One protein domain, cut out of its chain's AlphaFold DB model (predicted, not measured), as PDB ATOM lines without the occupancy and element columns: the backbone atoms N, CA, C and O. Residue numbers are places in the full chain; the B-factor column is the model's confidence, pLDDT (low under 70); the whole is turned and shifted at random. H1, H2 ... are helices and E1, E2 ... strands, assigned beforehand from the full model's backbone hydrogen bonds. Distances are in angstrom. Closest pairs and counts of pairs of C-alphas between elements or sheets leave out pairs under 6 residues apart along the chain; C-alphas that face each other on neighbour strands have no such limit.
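Overview. This is residues 2 to 88 of the 265 residues of an uncharacterized protein of Methanobrevibacter sp (UniProt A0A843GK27). Long helix H1 and shorter H3 lie side by side, running the same way, with short H2 crosswise to H1 and a small hairpin, E1 and E2, off to one side. The 87 printed residues run H1, E1, E2, H2, H3, mostly helix, with one antiparallel sheet, E1 - E2. The whole is only just compact, close to loose: radius of gyration of the C-alphas 14.0 A, spans 44 by 29 by 23 A.

Along the chain. H1, residues 11 to 34, starts at C-alpha 11 (-44.343, 58.863, 14.854) and measures 34.7 A. E1 is residues 45 to 47, E2 52 to 54, H2 59 to 65. H3, residues 69 to 83, 21.5 A, ends at C-alpha 83 (-50.132, 41.581, 0.874).

Arrangement. H1, with residues 17 to 27 alone, touches H3 at a shallow tilt of 29 degrees; the closest C-alphas, Phe 24 and Leu 79, are 6.0 A apart. With residues 17 to 21 alone, H1 only just touches H2, with 3 pairs of C-alphas within 8 A, the closest Ala 18 and Val 59, 6.0 A. In the hairpin, N 45 and O 54, 2.9 A, are within hydrogen-bond range. In H1, H2 and H3 every O i to N i+4 pair is within range.

Size, cuts and confidence. The farthest C-alphas, Ser 2 and Lys 34, are 46.6 A apart. The printed part has no cut and no long link; residue 2 alone has pLDDT under 70.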
ATOM      1  N   SER A   2     -44.132  73.202  -9.441       68.62
ATOM      2  CA  SER A   2     -43.787  73.858  -8.175       68.62
ATOM      3  C   SER A   2     -43.073  72.912  -7.206       68.62
ATOM      4  O   SER A   2     -43.358  71.706  -7.155       68.62
ATOM      5  N   LYS A   3     -42.168  73.481  -6.402       77.88
ATOM      6  CA  LYS A   3     -41.493  72.786  -5.303       77.88
ATOM      7  C   LYS A   3     -42.531  72.207  -4.345       77.88
ATOM      8  O   LYS A   3     -43.311  72.936  -3.735       77.88
ATOM      9  N   GLN A   4     -42.532  70.888  -4.196       82.06
ATOM     10  CA  GLN A   4     -43.440  70.217  -3.273       82.06
ATOM     11  C   GLN A   4     -42.949  70.362  -1.830       82.06
ATOM     12  O   GLN A   4     -41.748  70.310  -1.552       82.06
ATOM     13  N   SER A   5     -43.882  70.515  -0.886       86.88
ATOM     14  CA  SER A   5     -43.540  70.551   0.535       86.88
ATOM     15  C   SER A   5     -42.995  69.195   0.982       86.88
ATOM     16  O   SER A   5     -43.668  68.169   0.817       86.88
ATOM     17  N   LYS A   6     -41.812  69.197   1.603       90.31
ATOM     18  CA  LYS A   6     -41.240  67.988   2.201       90.31
ATOM     19  C   LYS A   6     -42.160  67.444   3.294       90.31
ATOM     20  O   LYS A   6     -42.753  68.200   4.067       90.31
ATOM     21  N   ILE A   7     -42.269  66.122   3.368       92.94
ATOM     22  CA  ILE A   7     -43.036  65.447   4.407       92.94
ATOM     23  C   ILE A   7     -42.439  65.742   5.788       92.94
ATOM     24  O   ILE A   7     -41.249  65.555   6.032       92.94
ATOM     25  N   LYS A   8     -43.295  66.162   6.720       94.19
ATOM     26  CA  LYS A   8     -42.990  66.123   8.152       94.19
ATOM     27  C   LYS A   8     -43.366  64.738   8.670       94.19
ATOM     28  O   LYS A   8     -44.548  64.384   8.658       94.19
ATOM     29  N   TRP A   9     -42.364  63.950   9.052       94.75
ATOM     30  CA  TRP A   9     -42.559  62.598   9.573       94.75
ATOM     31  C   TRP A   9     -43.178  62.648  10.965       94.75
ATOM     32  O   TRP A   9     -42.604  63.242  11.874       94.75
ATOM     33  N   ARG A  10     -44.328  61.996  11.132       95.69
ATOM     34  CA  ARG A  10     -44.933  61.751  12.442       95.69
ATOM     35  C   ARG A  10     -44.485  60.389  12.965       95.69
ATOM     36  O   ARG A  10     -44.079  59.508  12.197       95.69
ATOM     37  N   GLU A  11     -44.594  60.185  14.272       96.06
ATOM     38  CA  GLU A  11     -44.343  58.863  14.854       96.06
ATOM     39  C   GLU A  11     -45.283  57.801  14.281       96.06
ATOM     40  O   GLU A  11     -44.844  56.698  13.953       96.06
ATOM     41  N   GLU A  12     -46.558  58.149  14.110       96.44
ATOM     42  CA  GLU A  12     -47.585  57.277  13.531       96.44
ATOM     43  C   GLU A  12     -47.198  56.807  12.127       96.44
ATOM     44  O   GLU A  12     -47.251  55.609  11.851       96.44
ATOM     45  N   ASP A  13     -46.700  57.716  11.284       96.31
ATOM     46  CA  ASP A  13     -46.241  57.401   9.926       96.31
ATOM     47  C   ASP A  13     -45.107  56.379   9.945       96.31
ATOM     48  O   ASP A  13     -45.062  55.444   9.146       96.31
ATOM     49  N   THR A  14     -44.174  56.561  10.880       95.50
ATOM     50  CA  THR A  14     -42.993  55.708  11.008       95.50
ATOM     51  C   THR A  14     -43.391  54.317  11.500       95.50
ATOM     52  O   THR A  14     -42.943  53.312  10.941       95.50
ATOM     53  N   LYS A  15     -44.287  54.247  12.494       97.00
ATOM     54  CA  LYS A  15     -44.854  52.992  13.015       97.00
ATOM     55  C   LYS A  15     -45.652  52.257  11.936       97.00
ATOM     56  O   LYS A  15     -45.496  51.047  11.759       97.00
ATOM     57  N   GLU A  16     -46.472  52.976  11.177       97.50
ATOM     58  CA  GLU A  16     -47.281  52.408  10.102       97.50
ATOM     59  C   GLU A  16     -46.418  51.877   8.955       97.50
ATOM     60  O   GLU A  16     -46.618  50.739   8.517       97.50
ATOM     61  N   LEU A  17     -45.427  52.657   8.513       97.12
ATOM     62  CA  LEU A  17     -44.473  52.246   7.487       97.12
ATOM     63  C   LEU A  17     -43.717  50.989   7.917       97.12
ATOM     64  O   LEU A  17     -43.697  50.008   7.174       97.12
ATOM     65  N   ALA A  18     -43.177  50.967   9.138       97.25
ATOM     66  CA  ALA A  18     -42.472  49.808   9.676       97.25
ATOM     67  C   ALA A  18     -43.357  48.552   9.714       97.25
ATOM     68  O   ALA A  18     -42.934  47.474   9.288       97.25
ATOM     69  N   ARG A  19     -44.614  48.687  10.152       98.00
ATOM     70  CA  ARG A  19     -45.582  47.581  10.183       98.00
ATOM     71  C   ARG A  19     -45.879  47.038   8.785       98.00
ATOM     72  O   ARG A  19     -45.889  45.823   8.583       98.00
ATOM     73  N   VAL A  20     -46.135  47.917   7.816       97.62
ATOM     74  CA  VAL A  20     -46.459  47.513   6.440       97.62
ATOM     75  C   VAL A  20     -45.250  46.860   5.761       97.62
ATOM     76  O   VAL A  20     -45.412  45.819   5.123       97.62
ATOM     77  N   VAL A  21     -44.044  47.395   5.969       97.25
ATOM     78  CA  VAL A  21     -42.785  46.803   5.487       97.25
ATOM     79  C   VAL A  21     -42.561  45.415   6.082       97.25
ATOM     80  O   VAL A  21     -42.270  44.473   5.347       97.25
ATOM     81  N   LYS A  22     -42.768  45.247   7.394       97.38
ATOM     82  CA  LYS A  22     -42.659  43.942   8.063       97.38
ATOM     83  C   LYS A  22     -43.589  42.906   7.429       97.38
ATOM     84  O   LYS A  22     -43.152  41.799   7.124       97.38
ATOM     85  N   ASN A  23     -44.850  43.266   7.192       96.75
ATOM     86  CA  ASN A  23     -45.836  42.365   6.585       96.75
ATOM     87  C   ASN A  23     -45.487  42.007   5.136       96.75
ATOM     88  O   ASN A  23     -45.632  40.855   4.723       96.75
ATOM     89  N   PHE A  24     -45.018  42.990   4.370       97.31
ATOM     90  CA  PHE A  24     -44.563  42.800   3.000       97.31
ATOM     91  C   PHE A  24     -43.372  41.832   2.935       97.31
ATOM     92  O   PHE A  24     -43.443  40.816   2.240       97.31
ATOM     93  N   ASN A  25     -42.332  42.086   3.735       96.88
ATOM     94  CA  ASN A  25     -41.141  41.240   3.804       96.88
ATOM     95  C   ASN A  25     -41.483  39.829   4.292       96.88
ATOM     96  O   ASN A  25     -41.028  38.861   3.698       96.88
ATOM     97  N   ALA A  26     -42.348  39.684   5.302       97.12
ATOM     98  CA  ALA A  26     -42.779  38.370   5.779       97.12
ATOM     99  C   ALA A  26     -43.454  37.542   4.673       97.12
ATOM    100  O   ALA A  26     -43.216  36.336   4.571       97.12
ATOM    101  N   LYS A  27     -44.269  38.177   3.818       96.38
ATOM    102  CA  LYS A  27     -44.867  37.503   2.659       96.38
ATOM    103  C   LYS A  27     -43.804  37.109   1.632       96.38
ATOM    104  O   LYS A  27     -43.813  35.960   1.200       96.38
ATOM    105  N   LEU A  28     -42.883  38.010   1.280       95.38
ATOM    106  CA  LEU A  28     -41.784  37.694   0.360       95.38
ATOM    107  C   LEU A  28     -40.930  36.535   0.871       95.38
ATOM    108  O   LEU A  28     -40.727  35.572   0.143       95.38
ATOM    109  N   THR A  29     -40.514  36.566   2.137       95.56
ATOM    110  CA  THR A  29     -39.724  35.491   2.745       95.56
ATOM    111  C   THR A  29     -40.451  34.148   2.680       95.56
ATOM    112  O   THR A  29     -39.828  33.137   2.373       95.56
ATOM    113  N   ARG A  30     -41.767  34.112   2.931       96.06
ATOM    114  CA  ARG A  30     -42.560  32.876   2.796       96.06
ATOM    115  C   ARG A  30     -42.595  32.368   1.356       96.06
ATOM    116  O   ARG A  30     -42.482  31.166   1.152       96.06
ATOM    117  N   LEU A  31     -42.740  33.259   0.375       95.56
ATOM    118  CA  LEU A  31     -42.777  32.892  -1.044       95.56
ATOM    119  C   LEU A  31     -41.424  32.372  -1.535       95.56
ATOM    120  O   LEU A  31     -41.391  31.324  -2.165       95.56
ATOM    121  N   VAL A  32     -40.329  33.051  -1.181       94.94
ATOM    122  CA  VAL A  32     -38.961  32.616  -1.507       94.94
ATOM    123  C   VAL A  32     -38.663  31.251  -0.887       94.94
ATOM    124  O   VAL A  32     -38.104  30.392  -1.552       94.94
ATOM    125  N   LYS A  33     -39.072  31.016   0.367       95.12
ATOM    126  CA  LYS A  33     -38.894  29.707   1.016       95.12
ATOM    127  C   LYS A  33     -39.730  28.604   0.370       95.12
ATOM    128  O   LYS A  33     -39.260  27.479   0.275       95.12
ATOM    129  N   LYS A  34     -40.971  28.911  -0.017       94.75
ATOM    130  CA  LYS A  34     -41.884  27.934  -0.623       94.75
ATOM    131  C   LYS A  34     -41.430  27.538  -2.030       94.75
ATOM    132  O   LYS A  34     -41.517  26.369  -2.367       94.75
ATOM    133  N   ASN A  35     -40.970  28.521  -2.801       93.31
ATOM    134  CA  ASN A  35     -40.652  28.410  -4.220       93.31
ATOM    135  C   ASN A  35     -39.340  29.173  -4.531       93.31
ATOM    136  O   ASN A  35     -39.394  30.299  -5.052       93.31
ATOM    137  N   PRO A  36     -38.161  28.625  -4.175       92.31
ATOM    138  CA  PRO A  36     -36.872  29.304  -4.345       92.31
ATOM    139  C   PRO A  36     -36.545  29.678  -5.797       92.31
ATOM    140  O   PRO A  36     -35.941  30.720  -6.049       92.31
ATOM    141  N   GLU A  37     -37.001  28.883  -6.764       90.62
ATOM    142  CA  GLU A  37     -36.826  29.095  -8.205       90.62
ATOM    143  C   GLU A  37     -37.447  30.410  -8.694       90.62
ATOM    144  O   GLU A  37     -36.985  31.023  -9.657       90.62
ATOM    145  N   ASN A  38     -38.467  30.896  -7.985       90.81
ATOM    146  CA  ASN A  38     -39.161  32.133  -8.318       90.81
ATOM    147  C   ASN A  38     -38.521  33.376  -7.682       90.81
ATOM    148  O   ASN A  38     -38.981  34.492  -7.931       90.81
ATOM    149  N   SER A  39     -37.448  33.223  -6.900       90.06
ATOM    150  CA  SER A  39     -36.758  34.327  -6.214       90.06
ATOM    151  C   SER A  39     -36.366  35.466  -7.170       90.06
ATOM    152  O   SER A  39     -36.595  36.644  -6.884       90.06
ATOM    153  N   ASN A  40     -35.894  35.114  -8.372       89.62
ATOM    154  CA  ASN A  40     -35.482  36.079  -9.394       89.62
ATOM    155  C   ASN A  40     -36.655  36.865 -10.027       89.62
ATOM    156  O   ASN A  40     -36.455  37.937 -10.597       89.62
ATOM    157  N   ILE A  41     -37.877  36.333  -9.926       92.62
ATOM    158  CA  ILE A  41     -39.104  36.902 -10.504       92.62
ATOM    159  C   ILE A  41     -39.849  37.757  -9.478       92.62
ATOM    160  O   ILE A  41     -40.472  38.763  -9.828       92.62
ATOM    161  N   LEU A  42     -39.793  37.357  -8.206       93.31
ATOM    162  CA  LEU A  42     -40.432  38.070  -7.109       93.31
ATOM    163  C   LEU A  42     -39.921  39.520  -6.995       93.31
ATOM    164  O   LEU A  42     -38.806  39.836  -7.426       93.31
ATOM    165  N   PRO A  43     -40.716  40.422  -6.380       92.12
ATOM    166  CA  PRO A  43     -40.292  41.786  -6.107       92.12
ATOM    167  C   PRO A  43     -38.918  41.822  -5.450       92.12
ATOM    168  O   PRO A  43     -38.689  41.180  -4.422       92.12
ATOM    169  N   SER A  44     -38.019  42.576  -6.069       92.31
ATOM    170  CA  SER A  44     -36.668  42.805  -5.588       92.31
ATOM    171  C   SER A  44     -36.358  44.292  -5.634       92.31
ATOM    172  O   SER A  44     -36.838  45.026  -6.502       92.31
ATOM    173  N   PHE A  45     -35.593  44.740  -4.650       92.25
ATOM    174  CA  PHE A  45     -35.302  46.141  -4.406       92.25
ATOM    175  C   PHE A  45     -33.798  46.323  -4.379       92.25
ATOM    176  O   PHE A  45     -33.080  45.523  -3.781       92.25
ATOM    177  N   TYR A  46     -33.331  47.365  -5.059       91.69
ATOM    178  CA  TYR A  46     -31.914  47.673  -5.092       91.69
ATOM    179  C   TYR A  46     -31.464  48.222  -3.744       91.69
ATOM    180  O   TYR A  46     -32.025  49.200  -3.241       91.69
ATOM    181  N   ASN A  47     -30.438  47.605  -3.180       89.88
ATOM    182  CA  ASN A  47     -29.813  48.054  -1.958       89.88
ATOM    183  C   ASN A  47     -28.545  48.842  -2.287       89.88
ATOM    184  O   ASN A  47     -27.568  48.304  -2.791       89.88
ATOM    185  N   GLU A  48     -28.555  50.136  -1.970       86.69
ATOM    186  CA  GLU A  48     -27.418  51.023  -2.226       86.69
ATOM    187  C   GLU A  48     -26.144  50.631  -1.473       86.69
ATOM    188  O   GLU A  48     -25.055  50.944  -1.946       86.69
ATOM    189  N   LYS A  49     -26.263  49.955  -0.322       88.06
ATOM    190  CA  LYS A  49     -25.116  49.550   0.501       88.06
ATOM    191  C   LYS A  49     -24.431  48.309  -0.075       88.06
ATOM    192  O   LYS A  49     -23.211  48.273  -0.138       88.06
ATOM    193  N   THR A  50     -25.208  47.317  -0.508       90.25
ATOM    194  CA  THR A  50     -24.687  46.055  -1.070       90.25
ATOM    195  C   THR A  50     -24.518  46.098  -2.585       90.25
ATOM    196  O   THR A  50     -23.844  45.246  -3.142       90.25
ATOM    197  N   LYS A  51     -25.103  47.099  -3.256       90.75
ATOM    198  CA  LYS A  51     -25.157  47.243  -4.720       90.75
ATOM    199  C   LYS A  51     -25.867  46.083  -5.429       90.75
ATOM    200  O   LYS A  51     -25.698  45.895  -6.632       90.75
ATOM    201  N   GLU A  52     -26.745  45.383  -4.714       90.75
ATOM    202  CA  GLU A  52     -27.460  44.197  -5.191       90.75
ATOM    203  C   GLU A  52     -28.986  44.344  -5.099       90.75
ATOM    204  O   GLU A  52     -29.522  45.183  -4.370       90.75
ATOM    205  N   PHE A  53     -29.705  43.508  -5.856       91.12
ATOM    206  CA  PHE A  53     -31.160  43.386  -5.761       91.12
ATOM    207  C   PHE A  53     -31.544  42.320  -4.738       91.12
ATOM    208  O   PHE A  53     -31.209  41.151  -4.898       91.12
ATOM    209  N   GLU A  54     -32.334  42.707  -3.740       92.31
ATOM    210  CA  GLU A  54     -32.743  41.822  -2.651       92.31
ATOM    211  C   GLU A  54     -34.273  41.680  -2.603       92.31
ATOM    212  O   GLU A  54     -35.003  42.654  -2.790       92.31
ATOM    213  N   ASN A  55     -34.801  40.489  -2.292       91.94
ATOM    214  CA  ASN A  55     -36.244  40.263  -2.080       91.94
ATOM    215  C   ASN A  55     -36.718  40.739  -0.695       91.94
ATOM    216  O   ASN A  55     -37.449  40.048   0.019       91.94
ATOM    217  N   ARG A  56     -36.267  41.926  -0.296       93.19
ATOM    218  CA  ARG A  56     -36.667  42.626   0.922       93.19
ATOM    219  C   ARG A  56     -36.480  44.119   0.716       93.19
ATOM    220  O   ARG A  56     -35.623  44.543  -0.051       93.19
ATOM    221  N   ILE A  57     -37.271  44.903   1.431       94.25
ATOM    222  CA  ILE A  57     -37.131  46.357   1.469       94.25
ATOM    223  C   ILE A  57     -36.993  46.821   2.914       94.25
ATOM    224  O   ILE A  57     -37.669  46.301   3.807       94.25
ATOM    225  N   SER A  58     -36.101  47.775   3.167       94.19
ATOM    226  CA  SER A  58     -35.925  48.371   4.489       94.19
ATOM    227  C   SER A  58     -36.771  49.636   4.649       94.19
ATOM    228  O   SER A  58     -37.128  50.314   3.684       94.19
ATOM    229  N   VAL A  59     -37.088  49.974   5.902       94.44
ATOM    230  CA  VAL A  59     -37.775  51.234   6.222       94.44
ATOM    231  C   VAL A  59     -36.913  52.429   5.804       94.44
ATOM    232  O   VAL A  59     -37.438  53.381   5.244       94.44
ATOM    233  N   GLU A  60     -35.597  52.358   6.018       92.06
ATOM    234  CA  GLU A  60     -34.632  53.393   5.618       92.06
ATOM    235  C   GLU A  60     -34.669  53.645   4.102       92.06
ATOM    236  O   GLU A  60     -34.814  54.789   3.675       92.06
ATOM    237  N   GLN A  61     -34.645  52.580   3.290       90.31
ATOM    238  CA  GLN A  61     -34.736  52.677   1.828       90.31
ATOM    239  C   GLN A  61     -36.012  53.402   1.390       90.31
ATOM    240  O   GLN A  61     -35.953  54.314   0.569       90.31
ATOM    241  N   LEU A  62     -37.163  53.046   1.970       92.12
ATOM    242  CA  LEU A  62     -38.428  53.706   1.640       92.12
ATOM    243  C   LEU A  62     -38.471  55.157   2.098       92.12
ATOM    244  O   LEU A  62     -38.950  56.002   1.350       92.12
ATOM    245  N   ARG A  63     -37.956  55.471   3.293       92.25
ATOM    246  CA  ARG A  63     -37.912  56.857   3.781       92.25
ATOM    247  C   ARG A  63     -37.094  57.748   2.852       92.25
ATOM    248  O   ARG A  63     -37.536  58.853   2.567       92.25
ATOM    249  N   ASN A  64     -35.983  57.244   2.316       88.31
ATOM    250  CA  ASN A  64     -35.153  57.980   1.357       88.31
ATOM    251  C   ASN A  64     -35.848  58.193  -0.002       88.31
ATOM    252  O   ASN A  64     -35.513  59.124  -0.730       88.31
ATOM    253  N   MET A  65     -36.823  57.351  -0.354       86.75
ATOM    254  CA  MET A  65     -37.623  57.494  -1.576       86.75
ATOM    255  C   MET A  65     -38.877  58.367  -1.395       86.75
ATOM    256  O   MET A  65     -39.505  58.737  -2.386       86.75
ATOM    257  N   ILE A  66     -39.277  58.656  -0.155       92.56
ATOM    258  CA  ILE A  66     -40.519  59.360   0.174       92.56
ATOM    259  C   ILE A  66     -40.207  60.816   0.510       92.56
ATOM    260  O   ILE A  66     -39.734  61.133   1.601       92.56
ATOM    261  N   SER A  67     -40.565  61.707  -0.408       91.00
ATOM    262  CA  SER A  67     -40.362  63.146  -0.229       91.00
ATOM    263  C   SER A  67     -41.621  63.863   0.235       91.00
ATOM    264  O   SER A  67     -41.541  64.827   0.993       91.00
ATOM    265  N   THR A  68     -42.798  63.388  -0.176       92.94
ATOM    266  CA  THR A  68     -44.091  64.018   0.125       92.94
ATOM    267  C   THR A  68     -45.059  63.063   0.826       92.94
ATOM    268  O   THR A  68     -44.901  61.840   0.819       92.94
ATOM    269  N   ARG A  69     -46.138  63.619   1.394       92.50
ATOM    270  CA  ARG A  69     -47.249  62.825   1.949       92.50
ATOM    271  C   ARG A  69     -47.906  61.932   0.892       92.50
ATOM    272  O   ARG A  69     -48.303  60.808   1.195       92.50
ATOM    273  N   GLN A  70     -48.000  62.419  -0.344       91.31
ATOM    274  CA  GLN A  70     -48.529  61.650  -1.465       91.31
ATOM    275  C   GLN A  70     -47.640  60.441  -1.774       91.31
ATOM    276  O   GLN A  70     -48.163  59.351  -2.014       91.31
ATOM    277  N   ASP A  71     -46.316  60.610  -1.713       93.19
ATOM    278  CA  ASP A  71     -45.371  59.506  -1.891       93.19
ATOM    279  C   ASP A  71     -45.537  58.464  -0.779       93.19
ATOM    280  O   ASP A  71     -45.692  57.285  -1.089       93.19
ATOM    281  N   LEU A  72     -45.628  58.887   0.491       95.56
ATOM    282  CA  LEU A  72     -45.868  57.972   1.617       95.56
ATOM    283  C   LEU A  72     -47.125  57.127   1.390       95.56
ATOM    284  O   LEU A  72     -47.077  55.898   1.451       95.56
ATOM    285  N   ASN A  73     -48.247  57.776   1.075       94.88
ATOM    286  CA  ASN A  73     -49.515  57.088   0.842       94.88
ATOM    287  C   ASN A  73     -49.432  56.131  -0.354       94.88
ATOM    288  O   ASN A  73     -49.994  55.032  -0.317       94.88
ATOM    289  N   ARG A  74     -48.725  56.519  -1.422       94.81
ATOM    290  CA  ARG A  74     -48.515  55.665  -2.594       94.81
ATOM    291  C   ARG A  74     -47.716  54.417  -2.230       94.81
ATOM    292  O   ARG A  74     -48.156  53.324  -2.589       94.81
ATOM    293  N   GLU A  75     -46.606  54.565  -1.508       95.50
ATOM    294  CA  GLU A  75     -45.750  53.443  -1.113       95.50
ATOM    295  C   GLU A  75     -46.453  52.511  -0.113       95.50
ATOM    296  O   GLU A  75     -46.488  51.298  -0.329       95.50
ATOM    297  N   LEU A  76     -47.131  53.050   0.910       97.06
ATOM    298  CA  LEU A  76     -47.937  52.246   1.841       97.06
ATOM    299  C   LEU A  76     -48.984  51.411   1.099       97.06
ATOM    300  O   LEU A  76     -49.148  50.216   1.356       97.06
ATOM    301  N   ASN A  77     -49.687  52.026   0.148       96.81
ATOM    302  CA  ASN A  77     -50.704  51.337  -0.632       96.81
ATOM    303  C   ASN A  77     -50.107  50.304  -1.596       96.81
ATOM    304  O   ASN A  77     -50.707  49.244  -1.780       96.81
ATOM    305  N   ALA A  78     -48.938  50.571  -2.184       96.12
ATOM    306  CA  ALA A  78     -48.229  49.608  -3.024       96.12
ATOM    307  C   ALA A  78     -47.888  48.344  -2.225       96.12
ATOM    308  O   ALA A  78     -48.280  47.244  -2.617       96.12
ATOM    309  N   LEU A  79     -47.270  48.499  -1.051       96.75
ATOM    310  CA  LEU A  79     -46.914  47.378  -0.179       96.75
ATOM    311  C   LEU A  79     -48.151  46.602   0.303       96.75
ATOM    312  O   LEU A  79     -48.179  45.372   0.241       96.75
ATOM    313  N   ARG A  80     -49.226  47.300   0.696       97.12
ATOM    314  CA  ARG A  80     -50.506  46.669   1.082       97.12
ATOM    315  C   ARG A  80     -51.138  45.867  -0.046       97.12
ATOM    316  O   ARG A  80     -51.715  44.810   0.204       97.12
ATOM    317  N   ARG A  81     -51.052  46.349  -1.289       97.25
ATOM    318  CA  ARG A  81     -51.565  45.619  -2.457       97.25
ATOM    319  C   ARG A  81     -50.809  44.315  -2.679       97.25
ATOM    320  O   ARG A  81     -51.446  43.346  -3.075       97.25
ATOM    321  N   PHE A  82     -49.515  44.258  -2.364       96.69
ATOM    322  CA  PHE A  82     -48.767  43.002  -2.431       96.69
ATOM    323  C   PHE A  82     -49.217  42.006  -1.366       96.69
ATOM    324  O   PHE A  82     -49.229  40.805  -1.614       96.69
ATOM    325  N   SER A  83     -49.635  42.469  -0.184       93.31
ATOM    326  CA  SER A  83     -50.132  41.581   0.874       93.31
ATOM    327  C   SER A  83     -51.428  40.848   0.500       93.31
ATOM    328  O   SER A  83     -51.702  39.792   1.067       93.31
ATOM    329  N   ARG A  84     -52.204  41.344  -0.474       95.00
ATOM    330  CA  ARG A  84     -53.451  40.705  -0.934       95.00
ATOM    331  C   ARG A  84     -53.176  39.357  -1.608       95.00
ATOM    332  O   ARG A  84     -52.145  39.181  -2.253       95.00
ATOM    333  N   ARG A  85     -54.097  38.401  -1.465       93.88
ATOM    334  CA  ARG A  85     -54.015  37.086  -2.126       93.88
ATOM    335  C   ARG A  85     -54.013  37.251  -3.650       93.88
ATOM    336  O   ARG A  85     -54.750  38.084  -4.174       93.88
ATOM    337  N   GLY A  86     -53.189  36.474  -4.349       93.88
ATOM    338  CA  GLY A  86     -53.087  36.508  -5.809       93.88
ATOM    339  C   GLY A  86     -52.219  37.643  -6.369       93.88
ATOM    340  O   GLY A  86     -52.027  37.727  -7.580       93.88
ATOM    341  N   ALA A  87     -51.669  38.510  -5.516       95.25
ATOM    342  CA  ALA A  87     -50.703  39.535  -5.920       95.25
ATOM    343  C   ALA A  87     -49.357  38.918  -6.353       95.25
ATOM    344  O   ALA A  87     -48.657  39.466  -7.203       95.25
ATOM    345  N   GLU A  88     -49.034  37.764  -5.770       94.44
ATOM    346  CA  GLU A  88     -47.843  36.946  -5.991       94.44
ATOM    347  C   GLU A  88     -47.875  36.110  -7.274       94.44
ATOM    348  O   GLU A  88     -46.856  35.519  -7.620       94.44
TER     349      GLU A  88